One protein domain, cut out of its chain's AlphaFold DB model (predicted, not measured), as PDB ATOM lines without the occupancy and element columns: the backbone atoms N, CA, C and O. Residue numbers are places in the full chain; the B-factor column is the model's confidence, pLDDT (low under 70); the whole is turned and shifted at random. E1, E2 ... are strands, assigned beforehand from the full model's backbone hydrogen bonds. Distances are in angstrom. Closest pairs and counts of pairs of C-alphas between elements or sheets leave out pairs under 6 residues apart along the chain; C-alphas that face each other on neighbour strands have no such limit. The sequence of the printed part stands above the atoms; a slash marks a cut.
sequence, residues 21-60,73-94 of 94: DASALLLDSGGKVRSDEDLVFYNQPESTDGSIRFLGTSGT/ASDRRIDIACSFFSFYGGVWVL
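Overview. This is residues 21 to 60 and 73 to 94 of the 94 residues of the protein "TerD domain-containing protein" of Rhodococcus wratislaviensis NBRC 100605 (UniProt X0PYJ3). Little here is regular structure: a long antiparallel ribbon, E1 and E2, runs on into a small antiparallel hairpin, E3 and E4, and the looping residues 28 to 60 briefly pair with E1. The 62 printed residues, all strand by class, hold 21 in these four strands and no named helix. The whole is only just loose, close to compact, with radius of gyration of the C-alphas 12.8 A, spanning 39 by 25 by 16 A.

Arrangement. Start at E1, residues 21 to 27, antiparallel to E2, residues 77 to 84, at 156 degrees; N 25 and O 79 are within hydrogen-bond range, 2.8 A. Residues 24 to 25 also pair with 39 to 40. E2 runs on into E3, residues 86 to 88, at 55 degrees. E3 forms a hairpin with E4, residues 91 to 93; N 88 and O 91 are within hydrogen-bond range, 3.0 A.

Along the chain. Find C-alpha 21 at (5.362, -68.719, -23.256); E1 runs 19.5 A, E2 23.0 A. E4 ends at C-alpha 93, (-4.051, -71.574, -29.582).

Size, cuts and confidence. Residues 61 to 72 are not printed; C-alphas 60 and 73 are 29.8 A apart. The pLDDT is under 70 at residues 57 to 60, 73 to 77 and 82 to 94.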
ATOM      1  N   ASP A  21       4.571 -67.516 -23.076       76.44
ATOM      2  CA  ASP A  21       5.362 -68.719 -23.256       76.44
ATOM      3  C   ASP A  21       6.581 -68.437 -24.130       76.44
ATOM      4  O   ASP A  21       6.500 -67.804 -25.192       76.44
ATOM      5  N   ALA A  22       7.724 -68.974 -23.704       79.38
ATOM      6  CA  ALA A  22       8.937 -69.000 -24.507       79.38
ATOM      7  C   ALA A  22       9.127 -70.388 -25.118       79.38
ATOM      8  O   ALA A  22       9.013 -71.406 -24.430       79.38
ATOM      9  N   SER A  23       9.486 -70.418 -26.397       83.75
ATOM     10  CA  SER A  23       9.978 -71.626 -27.047       83.75
ATOM     11  C   SER A  23      11.248 -71.347 -27.843       83.75
ATOM     12  O   SER A  23      11.531 -70.217 -28.248       83.75
ATOM     13  N   ALA A  24      12.045 -72.389 -28.037       86.38
ATOM     14  CA  ALA A  24      13.293 -72.326 -28.774       86.38
ATOM     15  C   ALA A  24      13.382 -73.494 -29.756       86.38
ATOM     16  O   ALA A  24      13.012 -74.618 -29.430       86.38
ATOM     17  N   LEU A  25      13.889 -73.222 -30.953       87.56
ATOM     18  CA  LEU A  25      14.059 -74.190 -32.026       87.56
ATOM     19  C   LEU A  25      15.539 -74.338 -32.347       87.56
ATOM     20  O   LEU A  25      16.205 -73.365 -32.715       87.56
ATOM     21  N   LEU A  26      16.048 -75.566 -32.252       86.62
ATOM     22  CA  LEU A  26      17.377 -75.883 -32.754       86.62
ATOM     23  C   LEU A  26      17.315 -76.149 -34.260       86.62
ATOM     24  O   LEU A  26      16.627 -77.064 -34.718       86.62
ATOM     25  N   LEU A  27      18.059 -75.356 -35.030       86.06
ATOM     26  CA  LEU A  27      18.071 -75.448 -36.484       86.06
ATOM     27  C   LEU A  27      19.351 -76.088 -37.015       86.06
ATOM     28  O   LEU A  27      20.457 -75.879 -36.506       86.06
ATOM     29  N   ASP A  28      19.201 -76.840 -38.101       84.94
ATOM     30  CA  ASP A  28      20.319 -77.297 -38.910       84.94
ATOM     31  C   ASP A  28      20.942 -76.157 -39.742       84.94
ATOM     32  O   ASP A  28      20.501 -75.003 -39.741       84.94
ATOM     33  N   SER A  29      21.990 -76.478 -40.502       85.38
ATOM     34  CA  SER A  29      22.652 -75.515 -41.392       85.38
ATOM     35  C   SER A  29      21.750 -74.984 -42.515       85.38
ATOM     36  O   SER A  29      22.073 -73.965 -43.122       85.38
ATOM     37  N   GLY A  30      20.647 -75.673 -42.816       86.69
ATOM     38  CA  GLY A  30      19.628 -75.261 -43.778       86.69
ATOM     39  C   GLY A  30      18.533 -74.377 -43.177       86.69
ATOM     40  O   GLY A  30      17.652 -73.941 -43.918       86.69
ATOM     41  N   GLY A  31      18.582 -74.094 -41.870       85.06
ATOM     42  CA  GLY A  31      17.573 -73.300 -41.172       85.06
ATOM     43  C   GLY A  31      16.281 -74.070 -40.894       85.06
ATOM     44  O   GLY A  31      15.219 -73.458 -40.817       85.06
ATOM     45  N   LYS A  32      16.345 -75.404 -40.796       85.44
ATOM     46  CA  LYS A  32      15.188 -76.247 -40.478       85.44
ATOM     47  C   LYS A  32      15.380 -76.992 -39.168       85.44
ATOM     48  O   LYS A  32      16.488 -77.389 -38.815       85.44
ATOM     49  N   VAL A  33      14.267 -77.215 -38.484       86.56
ATOM     50  CA  VAL A  33      14.192 -78.109 -37.331       86.56
ATOM     51  C   VAL A  33      14.361 -79.542 -37.832       86.56
ATOM     52  O   VAL A  33      13.744 -79.919 -38.832       86.56
ATOM     53  N   ARG A  34      15.212 -80.338 -37.177       86.19
ATOM     54  CA  ARG A  34      15.496 -81.715 -37.623       86.19
ATOM     55  C   ARG A  34      14.404 -82.694 -37.189       86.19
ATOM     56  O   ARG A  34      14.136 -83.651 -37.910       86.19
ATOM     57  N   SER A  35      13.817 -82.465 -36.014       85.19
ATOM     58  CA  SER A  35      12.774 -83.283 -35.385       85.19
ATOM     59  C   SER A  35      12.017 -82.463 -34.335       85.19
ATOM     60  O   SER A  35      12.562 -81.493 -33.817       85.19
ATOM     61  N   ASP A  36      10.815 -82.883 -33.949       86.12
ATOM     62  CA  ASP A  36      10.038 -82.250 -32.869       86.12
ATOM     63  C   ASP A  36      10.785 -82.260 -31.518       86.12
ATOM     64  O   ASP A  36      10.531 -81.433 -30.646       86.12
ATOM     65  N   GLU A  37      11.763 -83.154 -31.348       84.88
ATOM     66  CA  GLU A  37      12.635 -83.203 -30.165       84.88
ATOM     67  C   GLU A  37      13.609 -82.005 -30.056       84.88
ATOM     68  O   GLU A  37      14.196 -81.755 -29.004       84.88
ATOM     69  N   ASP A  38      13.788 -81.244 -31.141       86.56
ATOM     70  CA  ASP A  38      14.611 -80.027 -31.183       86.56
ATOM     71  C   ASP A  38      13.809 -78.750 -30.840       86.56
ATOM     72  O   ASP A  38      14.359 -77.644 -30.874       86.56
ATOM     73  N   LEU A  39      12.518 -78.890 -30.511       87.81
ATOM     74  CA  LEU A  39      11.663 -77.818 -29.998       87.81
ATOM     75  C   LEU A  39      11.670 -77.829 -28.464       87.81
ATOM     76  O   LEU A  39      11.184 -78.761 -27.835       87.81
ATOM     77  N   VAL A  40      12.186 -76.773 -27.844       86.62
ATOM     78  CA  VAL A  40      12.278 -76.641 -26.384       86.62
ATOM     79  C   VAL A  40      11.231 -75.659 -25.869       86.62
ATOM     80  O   VAL A  40      11.121 -74.547 -26.378       86.62
ATOM     81  N   PHE A  41      10.467 -76.073 -24.858       85.81
ATOM     82  CA  PHE A  41       9.398 -75.303 -24.206       85.81
ATOM     83  C   PHE A  41       9.097 -75.894 -22.817       85.81
ATOM     84  O   PHE A  41       9.740 -76.858 -22.405       85.81
ATOM     85  N   TYR A  42       8.120 -75.360 -22.076       80.81
ATOM     86  CA  TYR A  42       7.872 -75.772 -20.684       80.81
ATOM     87  C   TYR A  42       7.652 -77.292 -20.489       80.81
ATOM     88  O   TYR A  42       8.100 -77.841 -19.485       80.81
ATOM     89  N   ASN A  43       7.003 -77.987 -21.437       83.25
ATOM     90  CA  ASN A  43       6.725 -79.433 -21.347       83.25
ATOM     91  C   ASN A  43       7.825 -80.313 -21.975       83.25
ATOM     92  O   ASN A  43       7.794 -81.534 -21.837       83.25
ATOM     93  N   GLN A  44       8.791 -79.706 -22.664       85.00
ATOM     94  CA  GLN A  44       9.977 -80.362 -23.215       85.00
ATOM     95  C   GLN A  44      11.183 -79.452 -22.945       85.00
ATOM     96  O   GLN A  44      11.601 -78.696 -23.822       85.00
ATOM     97  N   PRO A  45      11.707 -79.445 -21.704       86.12
ATOM     98  CA  PRO A  45      12.593 -78.384 -21.228       86.12
ATOM     99  C   PRO A  45      14.037 -78.483 -21.736       86.12
ATOM    100  O   PRO A  45      14.859 -77.647 -21.369       86.12
ATOM    101  N   GLU A  46      14.381 -79.478 -22.551       87.00
ATOM    102  CA  GLU A  46      15.738 -79.679 -23.066       87.00
ATOM    103  C   GLU A  46      15.690 -80.292 -24.472       87.00
ATOM    104  O   GLU A  46      14.820 -81.118 -24.753       87.00
ATOM    105  N   SER A  47      16.608 -79.878 -25.352       86.56
ATOM    106  CA  SER A  47      16.776 -80.476 -26.685       86.56
ATOM    107  C   SER A  47      17.481 -81.833 -26.596       86.56
ATOM    108  O   SER A  47      18.234 -82.089 -25.657       86.56
ATOM    109  N   THR A  48      17.347 -82.686 -27.616       83.88
ATOM    110  CA  THR A  48      17.999 -84.015 -27.641       83.88
ATOM    111  C   THR A  48      19.518 -83.963 -27.434       83.88
ATOM    112  O   THR A  48      20.113 -84.893 -26.890       83.88
ATOM    113  N   ASP A  49      20.176 -82.886 -27.871       81.56
ATOM    114  CA  ASP A  49      21.625 -82.709 -27.720       81.56
ATOM    115  C   ASP A  49      22.047 -81.929 -26.460       81.56
ATOM    116  O   ASP A  49      23.247 -81.757 -26.223       81.56
ATOM    117  N   GLY A  50      21.082 -81.476 -25.655       83.62
ATOM    118  CA  GLY A  50      21.300 -80.700 -24.434       83.62
ATOM    119  C   GLY A  50      21.906 -79.313 -24.662       83.62
ATOM    120  O   GLY A  50      22.457 -78.727 -23.732       83.62
ATOM    121  N   SER A  51      21.877 -78.799 -25.896       83.31
ATOM    122  CA  SER A  51      22.417 -77.473 -26.225       83.31
ATOM    123  C   SER A  51      21.457 -76.327 -25.897       83.31
ATOM    124  O   SER A  51      21.906 -75.198 -25.707       83.31
ATOM    125  N   ILE A  52      20.157 -76.617 -25.804       86.81
ATOM    126  CA  ILE A  52      19.114 -75.669 -25.411       86.81
ATOM    127  C   ILE A  52      18.412 -76.211 -24.171       86.81
ATOM    128  O   ILE A  52      18.021 -77.378 -24.136       86.81
ATOM    129  N   ARG A  53      18.207 -75.342 -23.178       85.69
ATOM    130  CA  ARG A  53      17.469 -75.671 -21.960       85.69
ATOM    131  C   ARG A  53      16.516 -74.548 -21.571       85.69
ATOM    132  O   ARG A  53      16.920 -73.393 -21.468       85.69
ATOM    133  N   PHE A  54      15.267 -74.904 -21.304       84.12
ATOM    134  CA  PHE A  54      14.285 -74.030 -20.684       84.12
ATOM    135  C   PHE A  54      14.521 -74.011 -19.171       84.12
ATOM    136  O   PHE A  54      14.447 -75.046 -18.506       84.12
ATOM    137  N   LEU A  55      14.836 -72.836 -18.625       82.75
ATOM    138  CA  LEU A  55      15.200 -72.690 -17.209       82.75
ATOM    139  C   LEU A  55      13.996 -72.473 -16.283       82.75
ATOM    140  O   LEU A  55      14.156 -72.469 -15.065       82.75
ATOM    141  N   GLY A  56      12.797 -72.358 -16.850       72.56
ATOM    142  CA  GLY A  56      11.573 -72.070 -16.116       72.56
ATOM    143  C   GLY A  56      11.072 -70.655 -16.374       72.56
ATOM    144  O   GLY A  56      11.824 -69.766 -16.773       72.56
ATOM    145  N   THR A  57       9.780 -70.460 -16.132       66.25
ATOM    146  CA  THR A  57       9.183 -69.133 -16.004       66.25
ATOM    147  C   THR A  57       9.097 -68.816 -14.519       66.25
ATOM    148  O   THR A  57       8.499 -69.568 -13.750       66.25
ATOM    149  N   SER A  58       9.737 -67.735 -14.087       58.28
ATOM    150  CA  SER A  58       9.389 -67.144 -12.804       58.28
ATOM    151  C   SER A  58       8.142 -66.309 -13.013       58.28
ATOM    152  O   SER A  58       8.223 -65.164 -13.458       58.28
ATOM    153  N   GLY A  59       6.994 -66.868 -12.620       51.31
ATOM    154  CA  GLY A  59       5.948 -66.024 -12.054       51.31
ATOM    155  C   GLY A  59       6.532 -65.266 -10.857       51.31
ATOM    156  O   GLY A  59       7.662 -65.512 -10.446       51.31
ATOM    157  N   THR A  60       5.790 -64.349 -10.261       48.59
ATOM    158  CA  THR A  60       6.225 -63.525  -9.116       48.59
ATOM    159  C   THR A  60       6.771 -64.304  -7.891       48.59
ATOM    160  O   THR A  60       7.122 -63.690  -6.889       48.59
ATOM    161  N   ALA A  73      27.080 -75.497 -26.561       46.84
ATOM    162  CA  ALA A  73      26.359 -75.115 -27.770       46.84
ATOM    163  C   ALA A  73      27.390 -74.887 -28.894       46.84
ATOM    164  O   ALA A  73      28.077 -73.873 -28.959       46.84
ATOM    165  N   SER A  74      27.604 -75.891 -29.743       49.31
ATOM    166  CA  SER A  74      28.463 -75.779 -30.930       49.31
ATOM    167  C   SER A  74      27.737 -75.018 -32.038       49.31
ATOM    168  O   SER A  74      26.650 -75.481 -32.335       49.31
ATOM    169  N   ASP A  75      28.324 -73.965 -32.644       53.59
ATOM    170  CA  ASP A  75      28.034 -73.285 -33.948       53.59
ATOM    171  C   ASP A  75      26.641 -73.471 -34.615       53.59
ATOM    172  O   ASP A  75      26.504 -73.453 -35.840       53.59
ATOM    173  N   ARG A  76      25.580 -73.664 -33.838       60.00
ATOM    174  CA  ARG A  76      24.230 -73.990 -34.299       60.00
ATOM    175  C   ARG A  76      23.364 -72.755 -34.173       60.00
ATOM    176  O   ARG A  76      23.512 -71.965 -33.241       60.00
ATOM    177  N   ARG A  77      22.460 -72.590 -35.136       63.12
ATOM    178  CA  ARG A  77      21.445 -71.546 -35.071       63.12
ATOM    179  C   ARG A  77      20.355 -71.977 -34.102       63.12
ATOM    180  O   ARG A  77      19.853 -73.096 -34.191       63.12
ATOM    181  N   ILE A  78      20.018 -71.064 -33.204       70.31
ATOM    182  CA  ILE A  78      18.906 -71.185 -32.273       70.31
ATOM    183  C   ILE A  78      17.946 -70.057 -32.621       70.31
ATOM    184  O   ILE A  78      18.336 -68.888 -32.558       70.31
ATOM    185  N   ASP A  79      16.717 -70.411 -32.976       73.12
ATOM    186  CA  ASP A  79      15.641 -69.444 -33.162       73.12
ATOM    187  C   ASP A  79      14.778 -69.425 -31.899       73.12
ATOM    188  O   ASP A  79      14.302 -70.465 -31.444       73.12
ATOM    189  N   ILE A  80      14.598 -68.240 -31.314       75.06
ATOM    190  CA  ILE A  80      13.767 -68.038 -30.124       75.06
ATOM    191  C   ILE A  80      12.436 -67.438 -30.559       75.06
ATOM    192  O   ILE A  80      12.405 -66.378 -31.189       75.06
ATOM    193  N   ALA A  81      11.343 -68.098 -30.193       72.06
ATOM    194  CA  ALA A  81       9.991 -67.621 -30.413       72.06
ATOM    195  C   ALA A  81       9.322 -67.294 -29.072       72.06
ATOM    196  O   ALA A  81       9.451 -68.022 -28.087       72.06
ATOM    197  N   CYS A  82       8.592 -66.183 -29.047       61.22
ATOM    198  CA  CYS A  82       7.757 -65.780 -27.920       61.22
ATOM    199  C   CYS A  82       6.311 -65.856 -28.393       61.22
ATOM    200  O   CYS A  82       5.975 -65.237 -29.405       61.22
ATOM    201  N   SER A  83       5.487 -66.622 -27.689       65.44
ATOM    202  CA  SER A  83       4.107 -66.893 -28.093       65.44
ATOM    203  C   SER A  83       3.161 -66.423 -27.001       65.44
ATOM    204  O   SER A  83       3.412 -66.663 -25.821       65.44
ATOM    205  N   PHE A  84       2.065 -65.782 -27.396       60.22
ATOM    206  CA  PHE A  84       0.936 -65.550 -26.504       60.22
ATOM    207  C   PHE A  84      -0.027 -66.709 -26.696       60.22
ATOM    208  O   PHE A  84      -0.712 -66.774 -27.713       60.22
ATOM    209  N   PHE A  85      -0.060 -67.642 -25.752       55.09
ATOM    210  CA  PHE A  85      -1.025 -68.724 -25.822       55.09
ATOM    211  C   PHE A  85      -2.334 -68.297 -25.171       55.09
ATOM    212  O   PHE A  85      -2.369 -67.837 -24.034       55.09
ATOM    213  N   SER A  86      -3.438 -68.471 -25.894       55.88
ATOM    214  CA  SER A  86      -4.771 -68.394 -25.296       55.88
ATOM    215  C   SER A  86      -5.336 -69.797 -25.121       55.88
ATOM    216  O   SER A  86      -5.399 -70.580 -26.074       55.88
ATOM    217  N   PHE A  87      -5.764 -70.122 -23.901       50.78
ATOM    218  CA  PHE A  87      -6.416 -71.392 -23.599       50.78
ATOM    219  C   PHE A  87      -7.920 -71.301 -23.879       50.78
ATOM    220  O   PHE A  87      -8.676 -70.704 -23.111       50.78
ATOM    221  N   TYR A  88      -8.376 -71.925 -24.967       48.84
ATOM    222  CA  TYR A  88      -9.794 -71.998 -25.320       48.84
ATOM    223  C   TYR A  88     -10.277 -73.448 -25.303       48.84
ATOM    224  O   TYR A  88      -9.876 -74.268 -26.125       48.84
ATOM    225  N   GLY A  89     -11.177 -73.774 -24.369       54.16
ATOM    226  CA  GLY A  89     -11.921 -75.041 -24.384       54.16
ATOM    227  C   GLY A  89     -11.063 -76.312 -24.322       54.16
ATOM    228  O   GLY A  89     -11.467 -77.329 -24.878       54.16
ATOM    229  N   GLY A  90      -9.894 -76.271 -23.670       53.41
ATOM    230  CA  GLY A  90      -8.980 -77.419 -23.590       53.41
ATOM    231  C   GLY A  90      -7.870 -77.435 -24.643       53.41
ATOM    232  O   GLY A  90      -7.078 -78.375 -24.656       53.41
ATOM    233  N   VAL A  91      -7.811 -76.431 -25.522       42.12
ATOM    234  CA  VAL A  91      -6.825 -76.332 -26.602       42.12
ATOM    235  C   VAL A  91      -6.024 -75.041 -26.455       42.12
ATOM    236  O   VAL A  91      -6.585 -73.964 -26.247       42.12
ATOM    237  N   TRP A  92      -4.706 -75.168 -26.577       52.09
ATOM    238  CA  TRP A  92      -3.769 -74.052 -26.627       52.09
ATOM    239  C   TRP A  92      -3.701 -73.512 -28.062       52.09
ATOM    240  O   TRP A  92      -3.382 -74.266 -28.984       52.09
ATOM    241  N   VAL A  93      -4.041 -72.235 -28.263       57.00
ATOM    242  CA  VAL A  93      -4.051 -71.574 -29.582       57.00
ATOM    243  C   VAL A  93      -2.939 -70.520 -29.643       57.00
ATOM    244  O   VAL A  93      -2.836 -69.711 -28.718       57.00
ATOM    245  N   LEU A  94      -2.134 -70.577 -30.718       57.72
ATOM    246  CA  LEU A  94      -1.097 -69.607 -31.118       57.72
ATOM    247  C   LEU A  94      -1.688 -68.402 -31.862       57.72
ATOM    248  O   LEU A  94      -2.651 -68.615 -32.636       57.72
TER     249      LEU A  94